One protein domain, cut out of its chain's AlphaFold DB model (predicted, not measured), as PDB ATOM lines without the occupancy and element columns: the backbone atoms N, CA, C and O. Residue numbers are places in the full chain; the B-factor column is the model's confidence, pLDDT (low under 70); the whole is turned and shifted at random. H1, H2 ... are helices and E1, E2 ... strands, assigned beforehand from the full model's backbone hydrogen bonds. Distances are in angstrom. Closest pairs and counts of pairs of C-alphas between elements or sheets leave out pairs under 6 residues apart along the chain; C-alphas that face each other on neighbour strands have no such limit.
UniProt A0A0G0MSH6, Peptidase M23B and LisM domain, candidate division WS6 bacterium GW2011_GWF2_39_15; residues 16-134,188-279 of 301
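AT A GLANCE: This is residues 16 to 134 and 188 to 279 of the 301 residues of the protein "Peptidase M23B and LisM domain" of candidate division WS6 bacterium GW2011_GWF2_39_15 (UniProt A0A0G0MSH6). One strongly twisted antiparallel sheet makes the body: the long strands E4, E5, E6 and E9 run side by side as a slab, and E6 bends at residue 121, where its last residues turn off with E8 and E3 as a short wing. E2 and E1 extend the slab beyond E9, with E10 alongside the other part of E9; H2 and H3 lie at one end of the longest axis, H1 and the loop 76 to 91 at the other. The printed part has 211 residues, with three named helices and ten named strands in the order E1 H1 E2 E3 E4 E5 H2 E6 H3 E7 E8 E9 E10. The sheet is branched and has no single order of strands. The class is mixed, helices and strands, though under half of the residues are in named elements; the whole is compact, with a radius of gyration of the C-alphas of 16.9 A and spans of 48 by 42 by 30 A.

IN THESE COORDINATES: E4, residues 65 to 75, begins with C-alpha 65 at (-32.300, 0.087, 15.674) and is 31.8 A long from first to last C-alpha. E5, residues 92 to 103, is 29.8 A long and bends by 59 degrees at residue 97. E6, residues 114 to 124, spans 20.8 A and bends by 115 degrees at residue 121. E9, residues 257 to 266, is 28.3 A long and ends with C-alpha 266 at (-24.142, 9.524, 10.299). E8 is residues 222 to 228, 18.0 A long, and E10 is residues 273 to 277, 11.4 A. The shorter strands are E1, residues 27 to 29, with C-alpha 27 at (-10.673, -10.041, 17.747); E2, residues 49 to 52; E3, residues 58 to 60; and E7, residues 215 to 217. The helices are H1, residues 35 to 41, H2, residues 105 to 108, and H3, residues 200 to 208, 12.4 A long.

HOW THE PARTS SIT: E4 and E5 form a hairpin at 167 degrees, with N 68 and O 100 2.8 A apart. E7 lies on the other side of E4 from E5, with N 67 and O 215 at 2.7 A. E6 is antiparallel to E5, with N 101 and O 116 at 2.8 A. On the other side of E6 are E9, with N 119 and O 260 at 2.8 A, and E8, with N 122 and O 225 at 2.8 A. E3 is antiparallel to E8, with N 59 and O 224 at 2.8 A. E8, E9 and E10 form a meander, each strand the antiparallel neighbour of the one before. E8 and E9 have no N and O pair within hydrogen-bond range, while N 274 and O 265 of E10 and E9 are 2.8 A apart. E2 lies on the same side of E9 as E10, with N 51 and O 259 at 2.9 A, and E1 is antiparallel to E2, with N 28 and O 50 at 2.8 A. H3 is on the sheet at a height of 9.4 A, over E4 and only just not over E5 or E7, on each of which 2 of its C-alphas fall. It runs across the strands, at 68 degrees to E4 on the local plane; the closest C-alphas of the two are those of Tyr 66 and Leu 203, 6.9 A. H2 only grazes the sheet, and H1 is not on it. In H1 and H3 every O i to N i+4 pair is within hydrogen-bond range; H2 is too short for one.

THE WHOLE: The two C-alphas farthest apart, those of Gly 88 and Asn 106, are 49.6 A from each other. Residues 135 to 187 are not printed, and C-alphas 134 and 188 are 15.4 A apart across this cut, in the link from E6 to H3. The links E4 to E5 and E8 to E9 are long, with 16 and 28 residues. The mean pLDDT of the printed part is 75.2; 60 residues are under 70, among them 188 to 196 and 229 to 256.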
ATOM      1  N   TYR A  16     -23.151   2.160  24.327       81.75
ATOM      2  CA  TYR A  16     -24.463   1.604  23.968       81.75
ATOM      3  C   TYR A  16     -24.367   0.277  23.203       81.75
ATOM      4  O   TYR A  16     -25.371  -0.404  23.024       81.75
ATOM      5  N   LEU A  17     -23.163  -0.099  22.762       85.00
ATOM      6  CA  LEU A  17     -22.908  -1.327  22.019       85.00
ATOM      7  C   LEU A  17     -22.606  -2.492  22.966       85.00
ATOM      8  O   LEU A  17     -21.776  -2.381  23.869       85.00
ATOM      9  N   SER A  18     -23.238  -3.627  22.697       86.12
ATOM     10  CA  SER A  18     -22.871  -4.949  23.205       86.12
ATOM     11  C   SER A  18     -21.961  -5.667  22.198       86.12
ATOM     12  O   SER A  18     -21.748  -5.169  21.091       86.12
ATOM     13  N   SER A  19     -21.384  -6.812  22.575       85.88
ATOM     14  CA  SER A  19     -20.628  -7.634  21.619       85.88
ATOM     15  C   SER A  19     -21.580  -8.268  20.596       85.88
ATOM     16  O   SER A  19     -22.561  -8.895  21.010       85.88
ATOM     17  N   PRO A  20     -21.295  -8.182  19.283       90.00
ATOM     18  CA  PRO A  20     -22.113  -8.812  18.254       90.00
ATOM     19  C   PRO A  20     -21.903 -10.331  18.174       90.00
ATOM     20  O   PRO A  20     -22.680 -11.024  17.520       90.00
ATOM     21  N   ILE A  21     -20.887 -10.869  18.858       84.50
ATOM     22  CA  ILE A  21     -20.634 -12.307  18.993       84.50
ATOM     23  C   ILE A  21     -20.519 -12.667  20.476       84.50
ATOM     24  O   ILE A  21     -19.745 -12.071  21.221       84.50
ATOM     25  N   LYS A  22     -21.293 -13.672  20.908       80.94
ATOM     26  CA  LYS A  22     -21.368 -14.098  22.319       80.94
ATOM     27  C   LYS A  22     -20.345 -15.172  22.706       80.94
ATOM     28  O   LYS A  22     -19.963 -15.240  23.865       80.94
ATOM     29  N   LYS A  23     -19.958 -16.044  21.767       69.19
ATOM     30  CA  LYS A  23     -19.143 -17.247  22.047       69.19
ATOM     31  C   LYS A  23     -17.660 -17.103  21.676       69.19
ATOM     32  O   LYS A  23     -16.827 -17.776  22.268       69.19
ATOM     33  N   TYR A  24     -17.352 -16.253  20.700       67.94
ATOM     34  CA  TYR A  24     -16.010 -16.042  20.158       67.94
ATOM     35  C   TYR A  24     -15.711 -14.540  20.161       67.94
ATOM     36  O   TYR A  24     -15.825 -13.863  19.146       67.94
ATOM     37  N   ASP A  25     -15.398 -13.998  21.335       62.38
ATOM     38  CA  ASP A  25     -15.069 -12.581  21.540       62.38
ATOM     39  C   ASP A  25     -13.605 -12.247  21.190       62.38
ATOM     40  O   ASP A  25     -13.110 -11.159  21.495       62.38
ATOM     41  N   PHE A  26     -12.915 -13.166  20.510       69.69
ATOM     42  CA  PHE A  26     -11.561 -12.963  20.024       69.69
ATOM     43  C   PHE A  26     -11.559 -12.094  18.766       69.69
ATOM     44  O   PHE A  26     -12.081 -12.474  17.717       69.69
ATOM     45  N   ILE A  27     -10.912 -10.938  18.873       74.12
ATOM     46  CA  ILE A  27     -10.673 -10.041  17.747       74.12
ATOM     47  C   ILE A  27      -9.383 -10.486  17.043       74.12
ATOM     48  O   ILE A  27      -8.322 -10.525  17.664       74.12
ATOM     49  N   SER A  28      -9.470 -10.836  15.763       73.44
ATOM     50  CA  SER A  28      -8.331 -11.235  14.925       73.44
ATOM     51  C   SER A  28      -7.679 -10.067  14.197       73.44
ATOM     52  O   SER A  28      -6.482 -10.126  13.919       73.44
ATOM     53  N   GLU A  29      -8.434  -9.003  13.921       75.12
ATOM     54  CA  GLU A  29      -7.926  -7.792  13.276       75.12
ATOM     55  C   GLU A  29      -8.546  -6.542  13.902       75.12
ATOM     56  O   GLU A  29      -9.741  -6.489  14.198       75.12
ATOM     57  N   GLY A  30      -7.717  -5.525  14.126       74.12
ATOM     58  CA  GLY A  30      -8.140  -4.273  14.746       74.12
ATOM     59  C   GLY A  30      -8.525  -3.212  13.718       74.12
ATOM     60  O   GLY A  30      -8.514  -3.437  12.516       74.12
ATOM     61  N   PHE A  31      -8.764  -1.986  14.188       74.31
ATOM     62  CA  PHE A  31      -9.061  -0.833  13.321       74.31
ATOM     63  C   PHE A  31      -7.932  -0.477  12.330       74.31
ATOM     64  O   PHE A  31      -8.149   0.184  11.306       74.31
ATOM     65  N   ILE A  32      -6.709  -0.906  12.639       72.19
ATOM     66  CA  ILE A  32      -5.511  -0.763  11.813       72.19
ATOM     67  C   ILE A  32      -5.093  -2.165  11.394       72.19
ATOM     68  O   ILE A  32      -4.828  -2.975  12.275       72.19
ATOM     69  N   TYR A  33      -4.949  -2.389  10.087       70.62
ATOM     70  CA  TYR A  33      -4.510  -3.676   9.557       70.62
ATOM     71  C   TYR A  33      -3.139  -4.085  10.097       70.62
ATOM     72  O   TYR A  33      -2.205  -3.263  10.170       70.62
ATOM     73  N   ASN A  34      -2.998  -5.375  10.393       64.19
ATOM     74  CA  ASN A  34      -1.734  -5.997  10.748       64.19
ATOM     75  C   ASN A  34      -0.738  -5.994   9.564       64.19
ATOM     76  O   ASN A  34      -1.060  -5.658   8.424       64.19
ATOM     77  N   ALA A  35       0.529  -6.324   9.823       64.75
ATOM     78  CA  ALA A  35       1.580  -6.263   8.806       64.75
ATOM     79  C   ALA A  35       1.363  -7.229   7.625       64.75
ATOM     80  O   ALA A  35       1.713  -6.870   6.498       64.75
ATOM     81  N   ALA A  36       0.789  -8.411   7.866       64.44
ATOM     82  CA  ALA A  36       0.490  -9.382   6.817       64.44
ATOM     83  C   ALA A  36      -0.630  -8.873   5.899       64.44
ATOM     84  O   ALA A  36      -0.425  -8.815   4.688       64.44
ATOM     85  N   GLU A  37      -1.734  -8.387   6.465       67.38
ATOM     86  CA  GLU A  37      -2.837  -7.755   5.729       67.38
ATOM     87  C   GLU A  37      -2.327  -6.607   4.846       67.38
ATOM     88  O   GLU A  37      -2.464  -6.608   3.616       67.38
ATOM     89  N   ARG A  38      -1.558  -5.686   5.443       69.06
ATOM     90  CA  ARG A  38      -0.945  -4.565   4.712       69.06
ATOM     91  C   ARG A  38      -0.068  -5.004   3.543       69.06
ATOM     92  O   ARG A  38      -0.007  -4.282   2.550       69.06
ATOM     93  N   SER A  39       0.610  -6.147   3.641       66.19
ATOM     94  CA  SER A  39       1.455  -6.659   2.554       66.19
ATOM     95  C   SER A  39       0.650  -7.146   1.340       66.19
ATOM     96  O   SER A  39       1.157  -7.099   0.221       66.19
ATOM     97  N   ILE A  40      -0.610  -7.545   1.544       66.62
ATOM     98  CA  ILE A  40      -1.492  -8.081   0.500       66.62
ATOM     99  C   ILE A  40      -2.204  -6.950  -0.250       66.62
ATOM    100  O   ILE A  40      -2.185  -6.905  -1.484       66.62
ATOM    101  N   HIS A  41      -2.834  -6.028   0.482       65.31
ATOM    102  CA  HIS A  41      -3.711  -5.010  -0.113       65.31
ATOM    103  C   HIS A  41      -3.162  -3.575  -0.019       65.31
ATOM    104  O   HIS A  41      -3.754  -2.654  -0.586       65.31
ATOM    105  N   GLY A  42      -2.047  -3.349   0.686       67.38
ATOM    106  CA  GLY A  42      -1.368  -2.047   0.759       67.38
ATOM    107  C   GLY A  42      -2.135  -0.949   1.505       67.38
ATOM    108  O   GLY A  42      -1.753   0.219   1.429       67.38
ATOM    109  N   GLN A  43      -3.222  -1.283   2.211       70.69
ATOM    110  CA  GLN A  43      -4.035  -0.301   2.938       70.69
ATOM    111  C   GLN A  43      -3.665  -0.297   4.410       70.69
ATOM    112  O   GLN A  43      -3.500  -1.342   5.012       70.69
ATOM    113  N   PHE A  44      -3.577   0.879   5.016       69.31
ATOM    114  CA  PHE A  44      -3.218   0.976   6.428       69.31
ATOM    115  C   PHE A  44      -4.417   0.791   7.371       69.31
ATOM    116  O   PHE A  44      -4.262   0.311   8.490       69.31
ATOM    117  N   PHE A  45      -5.616   1.176   6.930       72.75
ATOM    118  CA  PHE A  45      -6.807   1.239   7.777       72.75
ATOM    119  C   PHE A  45      -7.809   0.161   7.409       72.75
ATOM    120  O   PHE A  45      -8.249   0.115   6.262       72.75
ATOM    121  N   HIS A  46      -8.197  -0.621   8.411       75.00
ATOM    122  CA  HIS A  46      -9.212  -1.656   8.305       75.00
ATOM    123  C   HIS A  46     -10.627  -1.093   8.484       75.00
ATOM    124  O   HIS A  46     -11.568  -1.578   7.868       75.00
ATOM    125  N   LYS A  47     -10.762   0.015   9.233       79.25
ATOM    126  CA  LYS A  47     -12.024   0.754   9.452       79.25
ATOM    127  C   LYS A  47     -13.127  -0.032  10.177       79.25
ATOM    128  O   LYS A  47     -14.219   0.496  10.347       79.25
ATOM    129  N   GLY A  48     -12.814  -1.221  10.673       83.75
ATOM    130  CA  GLY A  48     -13.656  -2.037  11.535       83.75
ATOM    131  C   GLY A  48     -12.781  -2.896  12.440       83.75
ATOM    132  O   GLY A  48     -11.583  -2.649  12.574       83.75
ATOM    133  N   ILE A  49     -13.380  -3.890  13.067       82.81
ATOM    134  CA  ILE A  49     -12.682  -4.967  13.760       82.81
ATOM    135  C   ILE A  49     -13.193  -6.298  13.227       82.81
ATOM    136  O   ILE A  49     -14.376  -6.412  12.910       82.81
ATOM    137  N   ASP A  50     -12.322  -7.298  13.182       84.94
ATOM    138  CA  ASP A  50     -12.718  -8.645  12.791       84.94
ATOM    139  C   ASP A  50     -12.757  -9.551  14.004       84.94
ATOM    140  O   ASP A  50     -11.781  -9.654  14.746       84.94
ATOM    141  N   TYR A  51     -13.876 -10.241  14.181       82.00
ATOM    142  CA  TYR A  51     -13.984 -11.344  15.122       82.00
ATOM    143  C   TYR A  51     -13.736 -12.652  14.388       82.00
ATOM    144  O   TYR A  51     -14.554 -13.035  13.548       82.00
ATOM    145  N   SER A  52     -12.661 -13.362  14.730       79.69
ATOM    146  CA  SER A  52     -12.460 -14.713  14.202       79.69
ATOM    147  C   SER A  52     -13.507 -15.633  14.816       79.69
ATOM    148  O   SER A  52     -13.609 -15.773  16.039       79.69
ATOM    149  N   ALA A  53     -14.327 -16.228  13.960       80.31
ATOM    150  CA  ALA A  53     -15.439 -17.055  14.383       80.31
ATOM    151  C   ALA A  53     -15.729 -18.120  13.321       80.31
ATOM    152  O   ALA A  53     -15.720 -17.817  12.130       80.31
ATOM    153  N   PRO A  54     -16.048 -19.365  13.714       81.69
ATOM    154  CA  PRO A  54     -16.427 -20.396  12.758       81.69
ATOM    155  C   PRO A  54     -17.606 -19.971  11.878       81.69
ATOM    156  O   PRO A  54     -18.517 -19.269  12.336       81.69
ATOM    157  N   TYR A  55     -17.630 -20.474  10.644       83.19
ATOM    158  CA  TYR A  55     -18.778 -20.349   9.750       83.19
ATOM    159  C   TYR A  55     -20.084 -20.736  10.462       83.19
ATOM    160  O   TYR A  55     -20.133 -21.688  11.242       83.19
ATOM    161  N   GLY A  56     -21.159 -19.992  10.202       83.81
ATOM    162  CA  GLY A  56     -22.476 -20.254  10.777       83.81
ATOM    163  C   GLY A  56     -22.657 -19.754  12.216       83.81
ATOM    164  O   GLY A  56     -23.766 -19.868  12.751       83.81
ATOM    165  N   THR A  57     -21.616 -19.181  12.836       88.75
ATOM    166  CA  THR A  57     -21.703 -18.566  14.170       88.75
ATOM    167  C   THR A  57     -22.775 -17.472  14.178       88.75
ATOM    168  O   THR A  57     -22.719 -16.589  13.322       88.75
ATOM    169  N   PRO A  58     -23.733 -17.488  15.127       93.00
ATOM    170  CA  PRO A  58     -24.740 -16.438  15.247       93.00
ATOM    171  C   PRO A  58     -24.132 -15.054  15.495       93.00
ATOM    172  O   PRO A  58     -23.272 -14.891  16.364       93.00
ATOM    173  N   VAL A  59     -24.634 -14.069  14.756       94.69
ATOM    174  CA  VAL A  59     -24.294 -12.649  14.882       94.69
ATOM    175  C   VAL A  59     -25.509 -11.906  15.415       94.69
ATOM    176  O   VAL A  59     -26.625 -12.082  14.919       94.69
ATOM    177  N   TYR A  60     -25.284 -11.061  16.415       94.44
ATOM    178  CA  TYR A  60     -26.322 -10.332  17.128       94.44
ATOM    179  C   TYR A  60     -26.197  -8.824  16.910       94.44
ATOM    180  O   TYR A  60     -25.092  -8.292  16.804       94.44
ATOM    181  N   ALA A  61     -27.331  -8.127  16.889       95.00
ATOM    182  CA  ALA A  61     -27.356  -6.672  16.870       95.00
ATOM    183  C   ALA A  61     -26.673  -6.122  18.130       95.00
ATOM    184  O   ALA A  61     -27.128  -6.347  19.253       95.00
ATOM    185  N   ALA A  62     -25.588  -5.370  17.948       91.12
ATOM    186  CA  ALA A  62     -24.842  -4.774  19.048       91.12
ATOM    187  C   ALA A  62     -25.677  -3.727  19.806       91.12
ATOM    188  O   ALA A  62     -25.451  -3.520  20.997       91.12
ATOM    189  N   ALA A  63     -26.661  -3.103  19.158       91.50
ATOM    190  CA  ALA A  63     -27.644  -2.207  19.762       91.50
ATOM    191  C   ALA A  63     -28.960  -2.228  18.971       91.50
ATOM    192  O   ALA A  63     -28.979  -2.638  17.809       91.50
ATOM    193  N   ALA A  64     -30.043  -1.757  19.594       94.81
ATOM    194  CA  ALA A  64     -31.351  -1.676  18.951       94.81
ATOM    195  C   ALA A  64     -31.367  -0.643  17.811       94.81
ATOM    196  O   ALA A  64     -30.647   0.360  17.855       94.81
ATOM    197  N   GLY A  65     -32.185  -0.859  16.782       94.12
ATOM    198  CA  GLY A  65     -32.300   0.087  15.674       94.12
ATOM    199  C   GLY A  65     -32.934  -0.478  14.410       94.12
ATOM    200  O   GLY A  65     -33.449  -1.589  14.383       94.12
ATOM    201  N   TYR A  66     -32.879   0.309  13.340       92.50
ATOM    202  CA  TYR A  66     -33.434  -0.054  12.038       92.50
ATOM    203  C   TYR A  66     -32.372  -0.759  11.192       92.50
ATOM    204  O   TYR A  66     -31.420  -0.132  10.719       92.50
ATOM    205  N   ALA A  67     -32.541  -2.065  11.023       92.75
ATOM    206  CA  ALA A  67     -31.691  -2.938  10.235       92.75
ATOM    207  C   ALA A  67     -32.095  -2.939   8.759       92.75
ATOM    208  O   ALA A  67     -33.277  -3.026   8.416       92.75
ATOM    209  N   VAL A  68     -31.082  -2.901   7.898       89.88
ATOM    210  CA  VAL A  68     -31.184  -3.071   6.448       89.88
ATOM    211  C   VAL A  68     -30.104  -4.033   5.983       89.88
ATOM    212  O   VAL A  68     -28.993  -4.027   6.512       89.88
ATOM    213  N   ALA A  69     -30.422  -4.858   4.995       87.38
ATOM    214  CA  ALA A  69     -29.504  -5.852   4.460       87.38
ATOM    215  C   ALA A  69     -29.127  -5.552   3.013       87.38
ATOM    216  O   ALA A  69     -29.943  -5.066   2.229       87.38
ATOM    217  N   SER A  70     -27.891  -5.878   2.644       83.38
ATOM    218  CA  SER A  70     -27.404  -5.732   1.275       83.38
ATOM    219  C   SER A  70     -26.244  -6.685   0.993       83.38
ATOM    220  O   SER A  70     -25.859  -7.509   1.823       83.38
ATOM    221  N   TYR A  71     -25.744  -6.612  -0.234       81.38
ATOM    222  CA  TYR A  71     -24.622  -7.388  -0.720       81.38
ATOM    223  C   TYR A  71     -23.680  -6.494  -1.517       81.38
ATOM    224  O   TYR A  71     -24.119  -5.760  -2.409       81.38
ATOM    225  N   HIS A  72     -22.378  -6.598  -1.257       78.38
ATOM    226  CA  HIS A  72     -21.382  -5.962  -2.110       78.38
ATOM    227  C   HIS A  72     -20.133  -6.816  -2.337       78.38
ATOM    228  O   HIS A  72     -19.684  -7.570  -1.475       78.38
ATOM    229  N   ARG A  73     -19.597  -6.709  -3.553       79.50
ATOM    230  CA  ARG A  73     -18.416  -7.437  -4.015       79.50
ATOM    231  C   ARG A  73     -17.873  -6.786  -5.277       79.50
ATOM    232  O   ARG A  73     -18.644  -6.371  -6.146       79.50
ATOM    233  N   PHE A  74     -16.555  -6.734  -5.387       81.06
ATOM    234  CA  PHE A  74     -15.841  -6.201  -6.540       81.06
ATOM    235  C   PHE A  74     -14.446  -6.826  -6.652       81.06
ATOM    236  O   PHE A  74     -13.891  -7.253  -5.643       81.06
ATOM    237  N   PRO A  75     -13.853  -6.911  -7.852       83.88
ATOM    238  CA  PRO A  75     -12.462  -7.319  -8.002       83.88
ATOM    239  C   PRO A  75     -11.508  -6.231  -7.494       83.88
ATOM    240  O   PRO A  75     -11.732  -5.030  -7.690       83.88
ATOM    241  N   VAL A  76     -10.393  -6.655  -6.908       83.06
ATOM    242  CA  VAL A  76      -9.245  -5.779  -6.675       83.06
ATOM    243  C   VAL A  76      -8.473  -5.641  -7.979       83.06
ATOM    244  O   VAL A  76      -8.104  -6.627  -8.623       83.06
ATOM    245  N   LEU A  77      -8.239  -4.395  -8.379       86.00
ATOM    246  CA  LEU A  77      -7.515  -4.061  -9.597       86.00
ATOM    247  C   LEU A  77      -6.167  -3.435  -9.252       86.00
ATOM    248  O   LEU A  77      -6.065  -2.624  -8.330       86.00
ATOM    249  N   ARG A  78      -5.149  -3.757 -10.049       85.56
ATOM    250  CA  ARG A  78      -3.875  -3.034 -10.055       85.56
ATOM    251  C   ARG A  78      -4.051  -1.642 -10.670       85.56
ATOM    252  O   ARG A  78      -5.083  -1.313 -11.255       85.56
ATOM    253  N   SER A  79      -3.006  -0.819 -10.582       81.88
ATOM    254  CA  SER A  79      -2.991   0.542 -11.142       81.88
ATOM    255  C   SER A  79      -3.188   0.600 -12.664       81.88
ATOM    256  O   SER A  79      -3.577   1.637 -13.195       81.88
ATOM    257  N   ASP A  80      -2.948  -0.502 -13.373       81.38
ATOM    258  CA  ASP A  80      -3.182  -0.658 -14.811       81.38
ATOM    259  C   ASP A  80      -4.548  -1.281 -15.153       81.38
ATOM    260  O   ASP A  80      -4.781  -1.646 -16.305       81.38
ATOM    261  N   PHE A  81      -5.448  -1.382 -14.167       87.00
ATOM    262  CA  PHE A  81      -6.771  -2.007 -14.254       87.00
ATOM    263  C   PHE A  81      -6.768  -3.522 -14.503       87.00
ATOM    264  O   PHE A  81      -7.842  -4.099 -14.678       87.00
ATOM    265  N   THR A  82      -5.610  -4.188 -14.468       90.06
ATOM    266  CA  THR A  82      -5.571  -5.655 -14.473       90.06
ATOM    267  C   THR A  82      -6.070  -6.212 -13.145       90.06
ATOM    268  O   THR A  82      -5.868  -5.619 -12.082       90.06
ATOM    269  N   ILE A  83      -6.714  -7.373 -13.198       89.62
ATOM    270  CA  ILE A  83      -7.210  -8.082 -12.022       89.62
ATOM    271  C   ILE A  83      -6.010  -8.556 -11.198       89.62
ATOM    272  O   ILE A  83      -5.086  -9.199 -11.713       89.62
ATOM    273  N   GLN A  84      -6.010  -8.223  -9.908       86.38
ATOM    274  CA  GLN A  84      -5.014  -8.734  -8.979       86.38
ATOM    275  C   GLN A  84      -5.263 -10.226  -8.739       86.38
ATOM    276  O   GLN A  84      -6.399 -10.655  -8.556       86.38
ATOM    277  N   ILE A  85      -4.190 -11.014  -8.771       83.94
ATOM    278  CA  ILE A  85      -4.232 -12.466  -8.578       83.94
ATOM    279  C   ILE A  85      -3.445 -12.786  -7.314       83.94
ATOM    280  O   ILE A  85      -2.322 -12.299  -7.166       83.94
ATOM    281  N   LEU A  86      -4.031 -13.608  -6.451       76.19
ATOM    282  CA  LEU A  86      -3.405 -14.194  -5.273       76.19
ATOM    283  C   LEU A  86      -3.626 -15.709  -5.340       76.19
ATOM    284  O   LEU A  86      -4.743 -16.149  -5.605       76.19
ATOM    285  N   ASP A  87      -2.559 -16.496  -5.203       75.25
ATOM    286  CA  ASP A  87      -2.596 -17.968  -5.258       75.25
ATOM    287  C   ASP A  87      -3.379 -18.538  -6.459       75.25
ATOM    288  O   ASP A  87      -4.163 -19.481  -6.356       75.25
ATOM    289  N   GLY A  88      -3.191 -17.923  -7.633       76.69
ATOM    290  CA  GLY A  88      -3.833 -18.339  -8.886       76.69
ATOM    291  C   GLY A  88      -5.308 -17.944  -9.032       76.69
ATOM    292  O   GLY A  88      -5.913 -18.247 -10.063       76.69
ATOM    293  N   LYS A  89      -5.892 -17.237  -8.057       81.12
ATOM    294  CA  LYS A  89      -7.292 -16.793  -8.068       81.12
ATOM    295  C   LYS A  89      -7.411 -15.266  -8.126       81.12
ATOM    296  O   LYS A  89      -6.554 -14.565  -7.586       81.12
ATOM    297  N   PRO A  90      -8.464 -14.720  -8.762       83.31
ATOM    298  CA  PRO A  90      -8.772 -13.297  -8.680       83.31
ATOM    299  C   PRO A  90      -9.048 -12.860  -7.249       83.31
ATOM    300  O   PRO A  90      -9.880 -13.456  -6.566       83.31
ATOM    301  N   LEU A  91      -8.393 -11.783  -6.838       80.88
ATOM    302  CA  LEU A  91      -8.600 -11.169  -5.538       80.88
ATOM    303  C   LEU A  91      -9.899 -10.349  -5.553       80.88
ATOM    304  O   LEU A  91     -10.055  -9.435  -6.369       80.88
ATOM    305  N   GLY A  92     -10.846 -10.685  -4.678       78.75
ATOM    306  CA  GLY A  92     -12.066  -9.909  -4.440       78.75
ATOM    307  C   GLY A  92     -11.887  -8.864  -3.344       78.75
ATOM    308  O   GLY A  92     -10.889  -8.866  -2.650       78.75
ATOM    309  N   ASN A  93     -12.833  -7.946  -3.197       79.56
ATOM    310  CA  ASN A  93     -13.012  -7.096  -2.023       79.56
ATOM    311  C   ASN A  93     -14.517  -6.845  -1.808       79.56
ATOM    312  O   ASN A  93     -15.317  -6.980  -2.743       79.56
ATOM    313  N   GLY A  94     -14.901  -6.535  -0.574       81.69
ATOM    314  CA  GLY A  94     -16.269  -6.362  -0.108       81.69
ATOM    315  C   GLY A  94     -16.625  -7.302   1.048       81.69
ATOM    316  O   GLY A  94     -16.136  -8.419   1.156       81.69
ATOM    317  N   LEU A  95     -17.547  -6.842   1.878       82.81
ATOM    318  CA  LEU A  95     -18.256  -7.509   2.964       82.81
ATOM    319  C   LEU A  95     -19.065  -8.726   2.498       82.81
ATOM    320  O   LEU A  95     -19.466  -9.512   3.340       82.81
ATOM    321  N   GLY A  96     -19.350  -8.923   1.207       82.62
ATOM    322  CA  GLY A  96     -20.326  -9.939   0.802       82.62
ATOM    323  C   GLY A  96     -21.720  -9.554   1.280       82.62
ATOM    324  O   GLY A  96     -22.115  -8.403   1.087       82.62
ATOM    325  N   TYR A  97     -22.462 -10.485   1.890       85.06
ATOM    326  CA  TYR A  97     -23.696 -10.120   2.586       85.06
ATOM    327  C   TYR A  97     -23.366  -9.344   3.851       85.06
ATOM    328  O   TYR A  97     -22.476  -9.718   4.618       85.06
ATOM    329  N   PHE A  98     -24.121  -8.281   4.080       89.62
ATOM    330  CA  PHE A  98     -23.983  -7.484   5.279       89.62
ATOM    331  C   PHE A  98     -25.324  -6.941   5.752       89.62
ATOM    332  O   PHE A  98     -26.265  -6.763   4.972       89.62
ATOM    333  N   VAL A  99     -25.376  -6.633   7.044       91.88
ATOM    334  CA  VAL A  99     -26.453  -5.858   7.663       91.88
ATOM    335  C   VAL A  99     -25.877  -4.522   8.114       91.88
ATOM    336  O   VAL A  99     -24.779  -4.478   8.657       91.88
ATOM    337  N   GLN A 100     -26.603  -3.430   7.896       92.31
ATOM    338  CA  GLN A 100     -26.353  -2.143   8.543       92.31
ATOM    339  C   GLN A 100     -27.520  -1.816   9.469       92.31
ATOM    340  O   GLN A 100     -28.674  -1.959   9.072       92.31
ATOM    341  N   ILE A 101     -27.238  -1.336  10.675       92.94
ATOM    342  CA  ILE A 101     -28.263  -0.909  11.630       92.94
ATOM    343  C   ILE A 101     -28.079   0.573  11.912       92.94
ATOM    344  O   ILE A 101     -27.008   0.994  12.340       92.94
ATOM    345  N   TYR A 102     -29.129   1.361  11.681       91.81
ATOM    346  CA  TYR A 102     -29.197   2.735  12.162       91.81
ATOM    347  C   TYR A 102     -29.744   2.759  13.588       91.81
ATOM    348  O   TYR A 102     -30.883   2.355  13.833       91.81
ATOM    349  N   HIS A 103     -28.937   3.276  14.507       91.38
ATOM    350  CA  HIS A 103     -29.266   3.490  15.909       91.38
ATOM    351  C   HIS A 103     -29.683   4.952  16.094       91.38
ATOM    352  O   HIS A 103     -28.836   5.838  15.951       91.38
ATOM    353  N   PRO A 104     -30.961   5.245  16.380       90.62
ATOM    354  CA  PRO A 104     -31.398   6.618  16.592       90.62
ATOM    355  C   PRO A 104     -30.779   7.228  17.859       90.62
ATOM    356  O   PRO A 104     -30.276   6.517  18.729       90.62
ATOM    357  N   GLU A 105     -30.843   8.554  17.981       89.69
ATOM    358  CA  GLU A 105     -30.222   9.313  19.079       89.69
ATOM    359  C   GLU A 105     -30.643   8.841  20.479       89.69
ATOM    360  O   GLU A 105     -29.803   8.765  21.371       89.69
ATOM    361  N   ASN A 106     -31.909   8.457  20.672       90.88
ATOM    362  CA  ASN A 106     -32.398   7.928  21.951       90.88
ATOM    363  C   ASN A 106     -31.792   6.564  22.331       90.88
ATOM    364  O   ASN A 106     -31.862   6.184  23.495       90.88
ATOM    365  N   ILE A 107     -31.201   5.841  21.375       90.94
ATOM    366  CA  ILE A 107     -30.455   4.600  21.610       90.94
ATOM    367  C   ILE A 107     -28.960   4.888  21.739       90.94
ATOM    368  O   ILE A 107     -28.306   4.401  22.658       90.94
ATOM    369  N   SER A 108     -28.398   5.670  20.815       87.69
ATOM    370  CA  SER A 108     -26.950   5.867  20.727       87.69
ATOM    371  C   SER A 108     -26.411   7.004  21.594       87.69
ATOM    372  O   SER A 108     -25.195   7.154  21.691       87.69
ATOM    373  N   GLY A 109     -27.274   7.856  22.154       84.88
ATOM    374  CA  GLY A 109     -26.889   9.052  22.912       84.88
ATOM    375  C   GLY A 109     -26.156  10.112  22.080       84.88
ATOM    376  O   GLY A 109     -25.466  10.967  22.635       84.88
ATOM    377  N   VAL A 110     -26.248  10.042  20.747       82.69
ATOM    378  CA  VAL A 110     -25.524  10.917  19.814       82.69
ATOM    379  C   VAL A 110     -26.509  11.562  18.854       82.69
ATOM    380  O   VAL A 110     -27.274  10.865  18.187       82.69
ATOM    381  N   LYS A 111     -26.432  12.891  18.742       83.31
ATOM    382  CA  LYS A 111     -27.247  13.672  17.813       83.31
ATOM    383  C   LYS A 111     -27.098  13.176  16.379       83.31
ATOM    384  O   LYS A 111     -25.986  13.089  15.867       83.31
ATOM    385  N   GLY A 112     -28.227  12.889  15.732       81.50
ATOM    386  CA  GLY A 112     -28.262  12.325  14.375       81.50
ATOM    387  C   GLY A 112     -28.085  10.803  14.308       81.50
ATOM    388  O   GLY A 112     -28.180  10.232  13.221       81.50
ATOM    389  N   GLY A 113     -27.886  10.144  15.453       87.06
ATOM    390  CA  GLY A 113     -27.759   8.697  15.569       87.06
ATOM    391  C   GLY A 113     -26.404   8.141  15.125       87.06
ATOM    392  O   GLY A 113     -25.440   8.864  14.867       87.06
ATOM    393  N   ARG A 114     -26.326   6.813  15.065       87.75
ATOM    394  CA  ARG A 114     -25.130   6.032  14.717       87.75
ATOM    395  C   ARG A 114     -25.468   4.923  13.735       87.75
ATOM    396  O   ARG A 114     -26.629   4.545  13.602       87.75
ATOM    397  N   ILE A 115     -24.455   4.385  13.067       90.19
ATOM    398  CA  ILE A 115     -24.592   3.202  12.217       90.19
ATOM    399  C   ILE A 115     -23.632   2.129  12.716       90.19
ATOM    400  O   ILE A 115     -22.466   2.432  12.944       90.19
ATOM    401  N   THR A 116     -24.097   0.889  12.831       92.19
ATOM    402  CA  THR A 116     -23.216  -0.287  12.858       92.19
ATOM    403  C   THR A 116     -23.375  -1.100  11.583       92.19
ATOM    404  O   THR A 116     -24.440  -1.077  10.962       92.19
ATOM    405  N   GLN A 117     -22.331  -1.817  11.181       92.62
ATOM    406  CA  GLN A 117     -22.367  -2.720  10.033       92.62
ATOM    407  C   GLN A 117     -21.690  -4.040  10.378       92.62
ATOM    408  O   GLN A 117     -20.655  -4.073  11.042       92.62
ATOM    409  N   TYR A 118     -22.303  -5.112   9.894       93.75
ATOM    410  CA  TYR A 118     -21.976  -6.502  10.173       93.75
ATOM    411  C   TYR A 118     -21.725  -7.168   8.827       93.75
ATOM    412  O   TYR A 118     -22.675  -7.469   8.104       93.75
ATOM    413  N   GLY A 119     -20.458  -7.290   8.453       91.56
ATOM    414  CA  GLY A 119     -20.015  -7.847   7.183       91.56
ATOM    415  C   GLY A 119     -19.697  -9.330   7.241       91.56
ATOM    416  O   GLY A 119     -19.650  -9.938   8.306       91.56
ATOM    417  N   HIS A 120     -19.438  -9.885   6.062       89.50
ATOM    418  CA  HIS A 120     -19.040 -11.273   5.849       89.50
ATOM    419  C   HIS A 120     -20.067 -12.254   6.397       89.50
ATOM    420  O   HIS A 120     -19.726 -13.258   7.010       89.50
ATOM    421  N   LEU A 121     -21.350 -11.960   6.180       88.75
ATOM    422  CA  LEU A 121     -22.427 -12.848   6.587       88.75
ATOM    423  C   LEU A 121     -22.628 -13.961   5.549       88.75
ATOM    424  O   LEU A 121     -22.554 -13.746   4.340       88.75
ATOM    425  N   SER A 122     -22.924 -15.163   6.024       84.56
ATOM    426  CA  SER A 122     -23.422 -16.273   5.201       84.56
ATOM    427  C   SER A 122     -24.943 -16.298   5.132       84.56
ATOM    428  O   SER A 122     -25.542 -16.782   4.172       84.56
ATOM    429  N   TYR A 123     -25.578 -15.778   6.173       82.69
ATOM    430  CA  TYR A 123     -27.015 -15.763   6.346       82.69
ATOM    431  C   TYR A 123     -27.451 -14.419   6.886       82.69
ATOM    432  O   TYR A 123     -26.831 -13.886   7.809       82.69
ATOM    433  N   ILE A 124     -28.560 -13.929   6.354       86.38
ATOM    434  CA  ILE A 124     -29.335 -12.843   6.934       86.38
ATOM    435  C   ILE A 124     -30.667 -13.457   7.328       86.38
ATOM    436  O   ILE A 124     -31.248 -14.223   6.559       86.38
ATOM    437  N   ILE A 125     -31.130 -13.157   8.536       83.31
ATOM    438  CA  ILE A 125     -32.369 -13.727   9.067       83.31
ATOM    439  C   ILE A 125     -33.540 -13.592   8.079       83.31
ATOM    440  O   ILE A 125     -33.732 -12.537   7.479       83.31
ATOM    441  N   ASN A 126     -34.380 -14.631   7.977       64.19
ATOM    442  CA  ASN A 126     -35.488 -14.772   7.002       64.19
ATOM    443  C   ASN A 126     -36.549 -13.647   6.998       64.19
ATOM    444  O   ASN A 126     -37.529 -13.733   6.268       64.19
ATOM    445  N   LYS A 127     -36.414 -12.620   7.841       73.94
ATOM    446  CA  LYS A 127     -37.350 -11.495   7.966       73.94
ATOM    447  C   LYS A 127     -36.754 -10.164   7.496       73.94
ATOM    448  O   LYS A 127     -37.305  -9.119   7.830       73.94
ATOM    449  N   LEU A 128     -35.613 -10.197   6.814       81.56
ATOM    450  CA  LEU A 128     -34.967  -9.012   6.271       81.56
ATOM    451  C   LEU A 128     -34.486  -9.304   4.848       81.56
ATOM    452  O   LEU A 128     -33.488  -9.999   4.652       81.56
ATOM    453  N   ASP A 129     -35.203  -8.768   3.866       80.06
ATOM    454  CA  ASP A 129     -34.856  -8.925   2.459       80.06
ATOM    455  C   ASP A 129     -33.579  -8.156   2.129       80.06
ATOM    456  O   ASP A 129     -33.347  -7.024   2.567       80.06
ATOM    457  N   VAL A 130     -32.751  -8.775   1.292       72.38
ATOM    458  CA  VAL A 130     -31.498  -8.186   0.837       72.38
ATOM    459  C   VAL A 130     -31.787  -7.197  -0.282       72.38
ATOM    460  O   VAL A 130     -32.146  -7.582  -1.398       72.38
ATOM    461  N   LYS A 131     -31.564  -5.909  -0.022       71.31
ATOM    462  CA  LYS A 131     -31.604  -4.903  -1.079       71.31
ATOM    463  C   LYS A 131     -30.316  -4.970  -1.885       71.31
ATOM    464  O   LYS A 131     -29.276  -4.467  -1.469       71.31
ATOM    465  N   LEU A 132     -30.392  -5.543  -3.079       66.62
ATOM    466  CA  LEU A 132     -29.280  -5.491  -4.018       66.62
ATOM    467  C   LEU A 132     -29.169  -4.078  -4.598       66.62
ATOM    468  O   LEU A 132     -30.090  -3.564  -5.230       66.62
ATOM    469  N   THR A 133     -28.019  -3.443  -4.406       63.62
ATOM    470  CA  THR A 133     -27.656  -2.257  -5.190       63.62
ATOM    471  C   THR A 133     -27.550  -2.625  -6.671       63.62
ATOM    472  O   THR A 133     -27.203  -3.764  -6.996       63.62
ATOM    473  N   GLN A 134     -27.764  -1.659  -7.562       67.62
ATOM    474  CA  GLN A 134     -27.634  -1.875  -9.001       67.62
ATOM    475  C   GLN A 134     -26.268  -2.479  -9.356       67.62
ATOM    476  O   GLN A 134     -25.219  -1.932  -9.013       67.62
ATOM    477  N   LYS A 188     -19.555   9.435 -10.644       37.50
ATOM    478  CA  LYS A 188     -18.393  10.334 -10.585       37.50
ATOM    479  C   LYS A 188     -18.704  11.615  -9.794       37.50
ATOM    480  O   LYS A 188     -17.768  12.259  -9.335       37.50
ATOM    481  N   ASP A 189     -19.989  11.915  -9.596       37.78
ATOM    482  CA  ASP A 189     -20.497  13.092  -8.893       37.78
ATOM    483  C   ASP A 189     -20.787  12.820  -7.403       37.78
ATOM    484  O   ASP A 189     -21.038  13.745  -6.634       37.78
ATOM    485  N   LEU A 190     -20.724  11.557  -6.959       39.28
ATOM    486  CA  LEU A 190     -20.807  11.176  -5.548       39.28
ATOM    487  C   LEU A 190     -19.434  10.666  -5.114       39.28
ATOM    488  O   LEU A 190     -19.096   9.500  -5.294       39.28
ATOM    489  N   GLY A 191     -18.621  11.560  -4.556       34.69
ATOM    490  CA  GLY A 191     -17.228  11.304  -4.178       34.69
ATOM    491  C   GLY A 191     -16.979  10.244  -3.094       34.69
ATOM    492  O   GLY A 191     -15.880  10.223  -2.546       34.69
ATOM    493  N   GLU A 192     -17.930   9.371  -2.750       44.47
ATOM    494  CA  GLU A 192     -17.813   8.482  -1.592       44.47
ATOM    495  C   GLU A 192     -18.299   7.058  -1.888       44.47
ATOM    496  O   GLU A 192     -19.383   6.815  -2.417       44.47
ATOM    497  N   ARG A 193     -17.438   6.096  -1.542       46.81
ATOM    498  CA  ARG A 193     -17.700   4.658  -1.587       46.81
ATOM    499  C   ARG A 193     -18.387   4.295  -0.266       46.81
ATOM    500  O   ARG A 193     -17.808   4.578   0.773       46.81
ATOM    501  N   GLU A 194     -19.561   3.661  -0.345       53.56
ATOM    502  CA  GLU A 194     -20.432   3.222   0.772       53.56
ATOM    503  C   GLU A 194     -21.392   4.287   1.337       53.56
ATOM    504  O   GLU A 194     -21.209   4.825   2.425       53.56
ATOM    505  N   SER A 195     -22.492   4.545   0.628       55.19
ATOM    506  CA  SER A 195     -23.642   5.251   1.202       55.19
ATOM    507  C   SER A 195     -24.510   4.290   2.019       55.19
ATOM    508  O   SER A 195     -24.900   3.236   1.512       55.19
ATOM    509  N   TYR A 196     -24.879   4.684   3.240       69.81
ATOM    510  CA  TYR A 196     -26.003   4.071   3.951       69.81
ATOM    511  C   TYR A 196     -27.272   4.174   3.084       69.81
ATOM    512  O   TYR A 196     -27.507   5.205   2.454       69.81
ATOM    513  N   LEU A 197     -28.056   3.096   3.001       70.00
ATOM    514  CA  LEU A 197     -29.033   2.912   1.915       70.00
ATOM    515  C   LEU A 197     -30.264   3.823   1.974       70.00
ATOM    516  O   LEU A 197     -30.892   4.034   0.938       70.00
ATOM    517  N   TYR A 198     -30.632   4.304   3.162       77.25
ATOM    518  CA  TYR A 198     -31.892   5.014   3.406       77.25
ATOM    519  C   TYR A 198     -31.715   6.105   4.453       77.25
ATOM    520  O   TYR A 198     -31.125   5.845   5.490       77.25
ATOM    521  N   SER A 199     -32.269   7.298   4.259       78.81
ATOM    522  CA  SER A 199     -32.384   8.356   5.279       78.81
ATOM    523  C   SER A 199     -33.163   7.890   6.532       78.81
ATOM    524  O   SER A 199     -33.891   6.897   6.465       78.81
ATOM    525  N   PRO A 200     -33.057   8.569   7.698       79.00
ATOM    526  CA  PRO A 200     -33.878   8.230   8.867       79.00
ATOM    527  C   PRO A 200     -35.383   8.270   8.560       79.00
ATOM    528  O   PRO A 200     -36.126   7.398   9.003       79.00
ATOM    529  N   THR A 201     -35.816   9.246   7.759       81.31
ATOM    530  CA  THR A 201     -37.212   9.408   7.336       81.31
ATOM    531  C   THR A 201     -37.673   8.251   6.451       81.31
ATOM    532  O   THR A 201     -38.761   7.720   6.656       81.31
ATOM    533  N   GLU A 202     -36.841   7.809   5.502       83.62
ATOM    534  CA  GLU A 202     -37.150   6.640   4.668       83.62
ATOM    535  C   GLU A 202     -37.226   5.355   5.492       83.62
ATOM    536  O   GLU A 202     -38.118   4.546   5.258       83.62
ATOM    537  N   LEU A 203     -36.336   5.167   6.472       83.31
ATOM    538  CA  LEU A 203     -36.390   4.009   7.367       83.31
ATOM    539  C   LEU A 203     -37.698   3.972   8.161       83.31
ATOM    540  O   LEU A 203     -38.345   2.927   8.197       83.31
ATOM    541  N   ALA A 204     -38.091   5.098   8.765       82.62
ATOM    542  CA  ALA A 204     -39.336   5.200   9.522       82.62
ATOM    543  C   ALA A 204     -40.545   4.882   8.632       82.62
ATOM    544  O   ALA A 204     -41.350   4.015   8.968       82.62
ATOM    545  N   PHE A 205     -40.608   5.492   7.445       84.12
ATOM    546  CA  PHE A 205     -41.667   5.234   6.474       84.12
ATOM    547  C   PHE A 205     -41.726   3.759   6.047       84.12
ATOM    548  O   PHE A 205     -42.791   3.145   6.055       84.12
ATOM    549  N   LEU A 206     -40.588   3.160   5.685       85.50
ATOM    550  CA  LEU A 206     -40.530   1.763   5.247       85.50
ATOM    551  C   LEU A 206     -40.903   0.795   6.369       85.50
ATOM    552  O   LEU A 206     -41.595  -0.191   6.111       85.50
ATOM    553  N   TYR A 207     -40.492   1.087   7.603       85.62
ATOM    554  CA  TYR A 207     -40.871   0.311   8.776       85.62
ATOM    555  C   TYR A 207     -42.382   0.382   9.045       85.62
ATOM    556  O   TYR A 207     -43.028  -0.657   9.178       85.62
ATOM    557  N   GLU A 208     -42.977   1.580   9.033       90.00
ATOM    558  CA  GLU A 208     -44.428   1.772   9.190       90.00
ATOM    559  C   GLU A 208     -45.230   1.033   8.113       90.00
ATOM    560  O   GLU A 208     -46.281   0.449   8.389       90.00
ATOM    561  N   LYS A 209     -44.712   1.006   6.880       90.25
ATOM    562  CA  LYS A 209     -45.300   0.257   5.761       90.25
ATOM    563  C   LYS A 209     -45.010  -1.241   5.794       90.25
ATOM    564  O   LYS A 209     -45.444  -1.940   4.881       90.25
ATOM    565  N   ARG A 210     -44.319  -1.743   6.824       89.31
ATOM    566  CA  ARG A 210     -43.917  -3.153   6.960       89.31
ATOM    567  C   ARG A 210     -43.169  -3.654   5.720       89.31
ATOM    568  O   ARG A 210     -43.403  -4.762   5.245       89.31
ATOM    569  N   SER A 211     -42.303  -2.803   5.168       86.88
ATOM    570  CA  SER A 211     -41.444  -3.158   4.043       86.88
ATOM    571  C   SER A 211     -40.541  -4.330   4.427       86.88
ATOM    572  O   SER A 211     -39.960  -4.305   5.510       86.88
ATOM    573  N   PRO A 212     -40.337  -5.320   3.543       82.56
ATOM    574  CA  PRO A 212     -39.457  -6.438   3.858       82.56
ATOM    575  C   PRO A 212     -37.969  -6.036   3.907       82.56
ATOM    576  O   PRO A 212     -37.149  -6.786   4.423       82.56
ATOM    577  N   PHE A 213     -37.607  -4.844   3.415       85.44
ATOM    578  CA  PHE A 213     -36.224  -4.350   3.366       85.44
ATOM    579  C   PHE A 213     -35.759  -3.633   4.640       85.44
ATOM    580  O   PHE A 213     -34.577  -3.303   4.753       85.44
ATOM    581  N   VAL A 214     -36.675  -3.338   5.568       88.69
ATOM    582  CA  VAL A 214     -36.370  -2.634   6.819       88.69
ATOM    583  C   VAL A 214     -37.005  -3.382   7.976       88.69
ATOM    584  O   VAL A 214     -38.208  -3.628   7.986       88.69
ATOM    585  N   LYS A 215     -36.202  -3.680   8.994       91.12
ATOM    586  CA  LYS A 215     -36.671  -4.317  10.221       91.12
ATOM    587  C   LYS A 215     -36.149  -3.558  11.432       91.12
ATOM    588  O   LYS A 215     -34.964  -3.254  11.490       91.12
ATOM    589  N   TYR A 216     -37.004  -3.288  12.412       92.81
ATOM    590  CA  TYR A 216     -36.516  -2.886  13.728       92.81
ATOM    591  C   TYR A 216     -36.004  -4.123  14.470       92.81
ATOM    592  O   TYR A 216     -36.703  -5.136  14.524       92.81
ATOM    593  N   VAL A 217     -34.784  -4.050  14.989       94.50
ATOM    594  CA  VAL A 217     -34.149  -5.122  15.761       94.50
ATOM    595  C   VAL A 217     -33.816  -4.627  17.156       94.50
ATOM    596  O   VAL A 217     -33.416  -3.474  17.330       94.50
ATOM    597  N   GLU A 218     -33.956  -5.510  18.135       95.44
ATOM    598  CA  GLU A 218     -33.559  -5.238  19.513       95.44
ATOM    599  C   GLU A 218     -32.072  -5.534  19.741       95.44
ATOM    600  O   GLU A 218     -31.453  -6.338  19.037       95.44
ATOM    601  N   GLN A 219     -31.478  -4.908  20.761       92.81
ATOM    602  CA  GLN A 219     -30.114  -5.248  21.169       92.81
ATOM    603  C   GLN A 219     -30.036  -6.730  21.566       92.81
ATOM    604  O   GLN A 219     -30.810  -7.214  22.388       92.81
ATOM    605  N   GLY A 220     -29.066  -7.452  21.005       90.94
ATOM    606  CA  GLY A 220     -28.861  -8.873  21.266       90.94
ATOM    607  C   GLY A 220     -29.749  -9.816  20.447       90.94
ATOM    608  O   GLY A 220     -29.639 -11.030  20.641       90.94
ATOM    609  N   GLU A 221     -30.582  -9.291  19.541       94.81
ATOM    610  CA  GLU A 221     -31.347 -10.078  18.568       94.81
ATOM    611  C   GLU A 221     -30.427 -10.640  17.471       94.81
ATOM    612  O   GLU A 221     -29.516  -9.952  17.014       94.81
ATOM    613  N   GLU A 222     -30.632 -11.895  17.053       94.88
ATOM    614  CA  GLU A 222     -29.863 -12.505  15.955       94.88
ATOM    615  C   GLU A 222     -30.218 -11.817  14.631       94.88
ATOM    616  O   GLU A 222     -31.392 -11.691  14.286       94.88
ATOM    617  N   ILE A 223     -29.205 -11.381  13.885       95.06
ATOM    618  CA  ILE A 223     -29.360 -10.670  12.604       95.06
ATOM    619  C   ILE A 223     -28.738 -11.419  11.428       95.06
ATOM    620  O   ILE A 223     -29.058 -11.144  10.271       95.06
ATOM    621  N   GLY A 224     -27.889 -12.401  11.707       93.06
ATOM    622  CA  GLY A 224     -27.256 -13.199  10.678       93.06
ATOM    623  C   GLY A 224     -26.287 -14.214  11.248       93.06
ATOM    624  O   GLY A 224     -26.257 -14.471  12.454       93.06
ATOM    625  N   ARG A 225     -25.489 -14.799  10.359       91.69
ATOM    626  CA  ARG A 225     -24.451 -15.765  10.718       91.69
ATOM    627  C   ARG A 225     -23.158 -15.461   9.996       91.69
ATOM    628  O   ARG A 225     -23.194 -15.029   8.847       91.69
ATOM    629  N   VAL A 226     -22.041 -15.727  10.663       89.56
ATOM    630  CA  VAL A 226     -20.695 -15.581  10.100       89.56
ATOM    631  C   VAL A 226     -20.567 -16.418   8.831       89.56
ATOM    632  O   VAL A 226     -21.030 -17.560   8.763       89.56
ATOM    633  N   GLY A 227     -19.971 -15.828   7.809       82.88
ATOM    634  CA  GLY A 227     -19.678 -16.424   6.518       82.88
ATOM    635  C   GLY A 227     -18.218 -16.233   6.137       82.88
ATOM    636  O   GLY A 227     -17.378 -15.886   6.963       82.88
ATOM    637  N   ALA A 228     -17.919 -16.511   4.870       75.12
ATOM    638  CA  ALA A 228     -16.620 -16.202   4.296       75.12
ATOM    639  C   ALA A 228     -16.531 -14.711   3.981       75.12
ATOM    640  O   ALA A 228     -17.513 -14.095   3.541       75.12
ATOM    641  N   SER A 229     -15.331 -14.153   4.118       68.56
ATOM    642  CA  SER A 229     -15.036 -12.914   3.421       68.56
ATOM    643  C   SER A 229     -15.260 -13.160   1.920       68.56
ATOM    644  O   SER A 229     -14.959 -14.230   1.393       68.56
ATOM    645  N   ALA A 230     -15.914 -12.243   1.201       55.09
ATOM    646  CA  ALA A 230     -16.349 -12.472  -0.187       55.09
ATOM    647  C   ALA A 230     -15.181 -12.451  -1.206       55.09
ATOM    648  O   ALA A 230     -15.326 -11.977  -2.340       55.09
ATOM    649  N   LEU A 231     -14.006 -12.919  -0.784       55.34
ATOM    650  CA  LEU A 231     -12.702 -12.493  -1.257       55.34
ATOM    651  C   LEU A 231     -12.017 -13.531  -2.151       55.34
ATOM    652  O   LEU A 231     -11.365 -13.104  -3.104       55.34
ATOM    653  N   LEU A 232     -12.235 -14.846  -1.971       47.50
ATOM    654  CA  LEU A 232     -11.613 -15.861  -2.849       47.50
ATOM    655  C   LEU A 232     -12.541 -16.898  -3.503       47.50
ATOM    656  O   LEU A 232     -12.055 -17.675  -4.331       47.50
ATOM    657  N   GLN A 233     -13.849 -16.938  -3.224       40.75
ATOM    658  CA  GLN A 233     -14.696 -18.037  -3.729       40.75
ATOM    659  C   GLN A 233     -15.867 -17.582  -4.605       40.75
ATOM    660  O   GLN A 233     -16.332 -16.443  -4.520       40.75
ATOM    661  N   GLY A 234     -16.217 -18.442  -5.569       33.84
ATOM    662  CA  GLY A 234     -17.152 -18.215  -6.675       33.84
ATOM    663  C   GLY A 234     -18.587 -17.943  -6.223       33.84
ATOM    664  O   GLY A 234     -18.814 -17.506  -5.104       33.84
ATOM    665  N   LYS A 235     -19.556 -18.083  -7.135       36.69
ATOM    666  CA  LYS A 235     -20.962 -17.692  -6.917       36.69
ATOM    667  C   LYS A 235     -21.482 -18.117  -5.528       36.69
ATOM    668  O   LYS A 235     -21.176 -19.224  -5.108       36.69
ATOM    669  N   PRO A 236     -22.314 -17.297  -4.857       39.22
ATOM    670  CA  PRO A 236     -22.977 -17.718  -3.633       39.22
ATOM    671  C   PRO A 236     -23.931 -18.867  -3.978       39.22
ATOM    672  O   PRO A 236     -25.019 -18.637  -4.504       39.22
ATOM    673  N   SER A 237     -23.512 -20.105  -3.733       35.12
ATOM    674  CA  SER A 237     -24.438 -21.213  -3.566       35.12
ATOM    675  C   SER A 237     -24.520 -21.490  -2.068       35.12
ATOM    676  O   SER A 237     -23.520 -21.710  -1.390       35.12
ATOM    677  N   TYR A 238     -25.729 -21.378  -1.527       35.19
ATOM    678  CA  TYR A 238     -26.016 -21.581  -0.106       35.19
ATOM    679  C   TYR A 238     -25.635 -22.999   0.373       35.19
ATOM    680  O   TYR A 238     -25.459 -23.233   1.563       35.19
ATOM    681  N   SER A 239     -25.495 -23.933  -0.573       34.72
ATOM    682  CA  SER A 239     -25.283 -25.367  -0.381       34.72
ATOM    683  C   SER A 239     -23.819 -25.810  -0.268       34.72
ATOM    684  O   SER A 239     -23.579 -26.942   0.123       34.72
ATOM    685  N   GLU A 240     -22.833 -24.973  -0.608       34.59
ATOM    686  CA  GLU A 240     -21.406 -25.365  -0.569       34.59
ATOM    687  C   GLU A 240     -20.742 -25.164   0.806       34.59
ATOM    688  O   GLU A 240     -19.569 -25.482   0.979       34.59
ATOM    689  N   TYR A 241     -21.479 -24.663   1.800       43.00
ATOM    690  CA  TYR A 241     -20.942 -24.312   3.118       43.00
ATOM    691  C   TYR A 241     -21.324 -25.291   4.242       43.00
ATOM    692  O   TYR A 241     -21.298 -24.938   5.426       43.00
ATOM    693  N   GLU A 242     -21.695 -26.523   3.896       34.31
ATOM    694  CA  GLU A 242     -21.954 -27.554   4.897       34.31
ATOM    695  C   GLU A 242     -20.647 -27.988   5.580       34.31
ATOM    696  O   GLU A 242     -19.835 -28.731   5.043       34.31
ATOM    697  N   ILE A 243     -20.497 -27.502   6.816       37.06
ATOM    698  CA  ILE A 243     -19.642 -28.032   7.883       37.06
ATOM    699  C   ILE A 243     -18.147 -28.043   7.532       37.06
ATOM    700  O   ILE A 243     -17.538 -29.080   7.276       37.06
ATOM    701  N   HIS A 244     -17.507 -26.880   7.670       36.66
ATOM    702  CA  HIS A 244     -16.075 -26.865   7.950       36.66
ATOM    703  C   HIS A 244     -15.837 -27.177   9.437       36.66
ATOM    704  O   HIS A 244     -16.484 -26.568  10.298       36.66
ATOM    705  N   PRO A 245     -14.926 -28.114   9.767       33.94
ATOM    706  CA  PRO A 245     -14.580 -28.405  11.149       33.94
ATOM    707  C   PRO A 245     -14.089 -27.128  11.832       33.94
ATOM    708  O   PRO A 245     -13.371 -26.330  11.231       33.94
ATOM    709  N   SER A 246     -14.530 -26.939  13.077       39.19
ATOM    710  CA  SER A 246     -14.172 -25.836  13.972       39.19
ATOM    711  C   SER A 246     -12.752 -25.329  13.722       39.19
ATOM    712  O   SER A 246     -11.798 -26.081  13.919       39.19
ATOM    713  N   ILE A 247     -12.609 -24.066  13.308       36.66
ATOM    714  CA  ILE A 247     -11.305 -23.405  13.229       36.66
ATOM    715  C   ILE A 247     -10.739 -23.373  14.657       36.66
ATOM    716  O   ILE A 247     -11.186 -22.601  15.499       36.66
ATOM    717  N   THR A 248      -9.807 -24.277  14.957       33.28
ATOM    718  CA  THR A 248      -9.124 -24.380  16.258       33.28
ATOM    719  C   THR A 248      -7.871 -23.503  16.332       33.28
ATOM    720  O   THR A 248      -7.317 -23.301  17.420       33.28
ATOM    721  N   GLU A 249      -7.432 -22.949  15.199       32.47
ATOM    722  CA  GLU A 249      -6.296 -22.036  15.093       32.47
ATOM    723  C   GLU A 249      -6.591 -20.935  14.065       32.47
ATOM    724  O   GLU A 249      -6.931 -21.281  12.933       32.47
ATOM    725  N   PRO A 250      -6.461 -19.643  14.426       34.06
ATOM    726  CA  PRO A 250      -6.542 -18.559  13.456       34.06
ATOM    727  C   PRO A 250      -5.363 -18.702  12.493       34.06
ATOM    728  O   PRO A 250      -4.198 -18.581  12.890       34.06
ATOM    729  N   LYS A 251      -5.639 -19.016  11.233       34.97
ATOM    730  CA  LYS A 251      -4.653 -18.897  10.170       34.97
ATOM    731  C   LYS A 251      -4.631 -17.427   9.761       34.97
ATOM    732  O   LYS A 251      -5.644 -16.766   9.632       34.97
ATOM    733  N   VAL A 252      -3.448 -16.873   9.542       38.56
ATOM    734  CA  VAL A 252      -3.333 -15.527   8.967       38.56
ATOM    735  C   VAL A 252      -3.714 -15.641   7.491       38.56
ATOM    736  O   VAL A 252      -2.847 -15.836   6.643       38.56
ATOM    737  N   VAL A 253      -5.009 -15.643   7.185       43.53
ATOM    738  CA  VAL A 253      -5.508 -15.698   5.815       43.53
ATOM    739  C   VAL A 253      -6.644 -14.713   5.598       43.53
ATOM    740  O   VAL A 253      -7.642 -14.663   6.298       43.53
ATOM    741  N   TRP A 254      -6.496 -13.993   4.501       49.03
ATOM    742  CA  TRP A 254      -7.428 -13.031   3.928       49.03
ATOM    743  C   TRP A 254      -8.846 -13.588   3.640       49.03
ATOM    744  O   TRP A 254      -9.750 -12.849   3.267       49.03
ATOM    745  N   ASP A 255      -9.049 -14.902   3.779       58.62
ATOM    746  CA  ASP A 255     -10.263 -15.661   3.425       58.62
ATOM    747  C   ASP A 255     -10.788 -16.493   4.609       58.62
ATOM    748  O   ASP A 255     -11.408 -17.540   4.431       58.62
ATOM    749  N   GLU A 256     -10.491 -16.068   5.840       67.81
ATOM    750  CA  GLU A 256     -11.031 -16.718   7.034       67.81
ATOM    751  C   GLU A 256     -12.508 -16.406   7.265       67.81
ATOM    752  O   GLU A 256     -13.023 -15.350   6.891       67.81
ATOM    753  N   TYR A 257     -13.176 -17.316   7.976       79.88
ATOM    754  CA  TYR A 257     -14.479 -17.036   8.560       79.88
ATOM    755  C   TYR A 257     -14.315 -16.044   9.708       79.88
ATOM    756  O   TYR A 257     -13.664 -16.323  10.717       79.88
ATOM    757  N   HIS A 258     -14.902 -14.869   9.532       85.62
ATOM    758  CA  HIS A 258     -14.904 -13.828  10.541       85.62
ATOM    759  C   HIS A 258     -16.113 -12.914  10.374       85.62
ATOM    760  O   HIS A 258     -16.734 -12.856   9.314       85.62
ATOM    761  N   LEU A 259     -16.451 -12.196  11.439       89.56
ATOM    762  CA  LEU A 259     -17.376 -11.071  11.371       89.56
ATOM    763  C   LEU A 259     -16.570  -9.783  11.269       89.56
ATOM    764  O   LEU A 259     -15.894  -9.432  12.232       89.56
ATOM    765  N   HIS A 260     -16.739  -9.053  10.169       91.06
ATOM    766  CA  HIS A 260     -16.307  -7.661  10.096       91.06
ATOM    767  C   HIS A 260     -17.345  -6.774  10.781       91.06
ATOM    768  O   HIS A 260     -18.503  -6.720  10.358       91.06
ATOM    769  N   PHE A 261     -16.947  -6.075  11.836       90.69
ATOM    770  CA  PHE A 261     -17.812  -5.189  12.600       90.69
ATOM    771  C   PHE A 261     -17.253  -3.772  12.617       90.69
ATOM    772  O   PHE A 261     -16.151  -3.516  13.098       90.69
ATOM    773  N   GLU A 262     -18.042  -2.827  12.131       88.75
ATOM    774  CA  GLU A 262     -17.693  -1.410  12.156       88.75
ATOM    775  C   GLU A 262     -18.826  -0.586  12.765       88.75
ATOM    776  O   GLU A 262     -19.999  -0.974  12.792       88.75
ATOM    777  N   GLU A 263     -18.457   0.609  13.205       87.50
ATOM    778  CA  GLU A 263     -19.391   1.642  13.597       87.50
ATOM    779  C   GLU A 263     -19.007   2.951  12.917       87.50
ATOM    780  O   GLU A 263     -17.830   3.289  12.817       87.50
ATOM    781  N   ALA A 264     -19.995   3.717  12.474       84.88
ATOM    782  CA  ALA A 264     -19.792   4.999  11.827       84.88
ATOM    783  C   ALA A 264     -20.708   6.083  12.398       84.88
ATOM    784  O   ALA A 264     -21.803   5.826  12.916       84.88
ATOM    785  N   ASP A 265     -20.244   7.326  12.280       79.56
ATOM    786  CA  ASP A 265     -21.125   8.488  12.337       79.56
ATOM    787  C   ASP A 265     -22.141   8.456  11.197       79.56
ATOM    788  O   ASP A 265     -21.974   7.775  10.179       79.56
ATOM    789  N   ARG A 266     -23.189   9.252  11.356       77.94
ATOM    790  CA  ARG A 266     -24.142   9.524  10.299       77.94
ATOM    791  C   ARG A 266     -24.296  11.023  10.136       77.94
ATOM    792  O   ARG A 266     -24.573  11.730  11.100       77.94
ATOM    793  N   ASP A 267     -24.152  11.501   8.909       73.81
ATOM    794  CA  ASP A 267     -24.486  12.882   8.608       73.81
ATOM    795  C   ASP A 267     -26.012  13.029   8.570       73.81
ATOM    796  O   ASP A 267     -26.695  12.421   7.743       73.81
ATOM    797  N   TRP A 268     -26.556  13.811   9.504       68.50
ATOM    798  CA  TRP A 268     -28.004  13.928   9.682       68.50
ATOM    799  C   TRP A 268     -28.692  14.651   8.515       68.50
ATOM    800  O   TRP A 268     -29.857  14.377   8.241       68.50
ATOM    801  N   ASN A 269     -27.975  15.540   7.820       67.31
ATOM    802  CA  ASN A 269     -28.510  16.340   6.716       67.31
ATOM    803  C   ASN A 269     -28.628  15.527   5.426       67.31
ATOM    804  O   ASN A 269     -29.632  15.581   4.723       67.31
ATOM    805  N   SER A 270     -27.572  14.792   5.095       68.19
ATOM    806  CA  SER A 270     -27.436  14.049   3.842       68.19
ATOM    807  C   SER A 270     -27.806  12.573   3.982       68.19
ATOM    808  O   SER A 270     -27.880  11.860   2.984       68.19
ATOM    809  N   GLY A 271     -27.989  12.089   5.215       66.31
ATOM    810  CA  GLY A 271     -28.235  10.685   5.527       66.31
ATOM    811  C   GLY A 271     -27.027   9.774   5.298       66.31
ATOM    812  O   GLY A 271     -27.158   8.566   5.522       66.31
ATOM    813  N   ARG A 272     -25.881  10.333   4.874       71.19
ATOM    814  CA  ARG A 272     -24.667   9.604   4.495       71.19
ATOM    815  C   ARG A 272     -23.975   8.985   5.704       71.19
ATOM    816  O   ARG A 272     -24.009   9.520   6.813       71.19
ATOM    817  N   LYS A 273     -23.312   7.855   5.455       76.31
ATOM    818  CA  LYS A 273     -22.388   7.230   6.403       76.31
ATOM    819  C   LYS A 273     -21.172   8.146   6.540       76.31
ATOM    820  O   LYS A 273     -20.562   8.514   5.542       76.31
ATOM    821  N   GLY A 274     -20.881   8.557   7.765       73.12
ATOM    822  CA  GLY A 274     -19.720   9.367   8.106       73.12
ATOM    823  C   GLY A 274     -18.462   8.519   8.278       73.12
ATOM    824  O   GLY A 274     -18.387   7.366   7.850       73.12
ATOM    825  N   LEU A 275     -17.456   9.095   8.936       71.88
ATOM    826  CA  LEU A 275     -16.219   8.383   9.248       71.88
ATOM    827  C   LEU A 275     -16.486   7.216  10.207       71.88
ATOM    828  O   LEU A 275     -17.247   7.346  11.169       71.88
ATOM    829  N   GLN A 276     -15.821   6.088   9.948       77.00
ATOM    830  CA  GLN A 276     -15.799   4.959  10.866       77.00
ATOM    831  C   GLN A 276     -15.039   5.304  12.149       77.00
ATOM    832  O   GLN A 276     -14.034   6.023  12.123       77.00
ATOM    833  N   ARG A 277     -15.493   4.733  13.263       73.94
ATOM    834  CA  ARG A 277     -14.816   4.749  14.556       73.94
ATOM    835  C   ARG A 277     -14.522   3.334  15.017       73.94
ATOM    836  O   ARG A 277     -15.207   2.391  14.640       73.94
ATOM    837  N   ASP A 278     -13.523   3.212  15.877       70.19
ATOM    838  CA  ASP A 278     -13.311   1.988  16.636       70.19
ATOM    839  C   ASP A 278     -14.468   1.830  17.648       70.19
ATOM    840  O   ASP A 278     -14.588   2.672  18.554       70.19
ATOM    841  N   PRO A 279     -15.330   0.804  17.505       67.50
ATOM    842  CA  PRO A 279     -16.558   0.684  18.294       67.50
ATOM    843  C   PRO A 279     -16.299   0.506  19.793       67.50
ATOM    844  O   PRO A 279     -17.122   0.894  20.627       67.50
TER     845      PRO A 279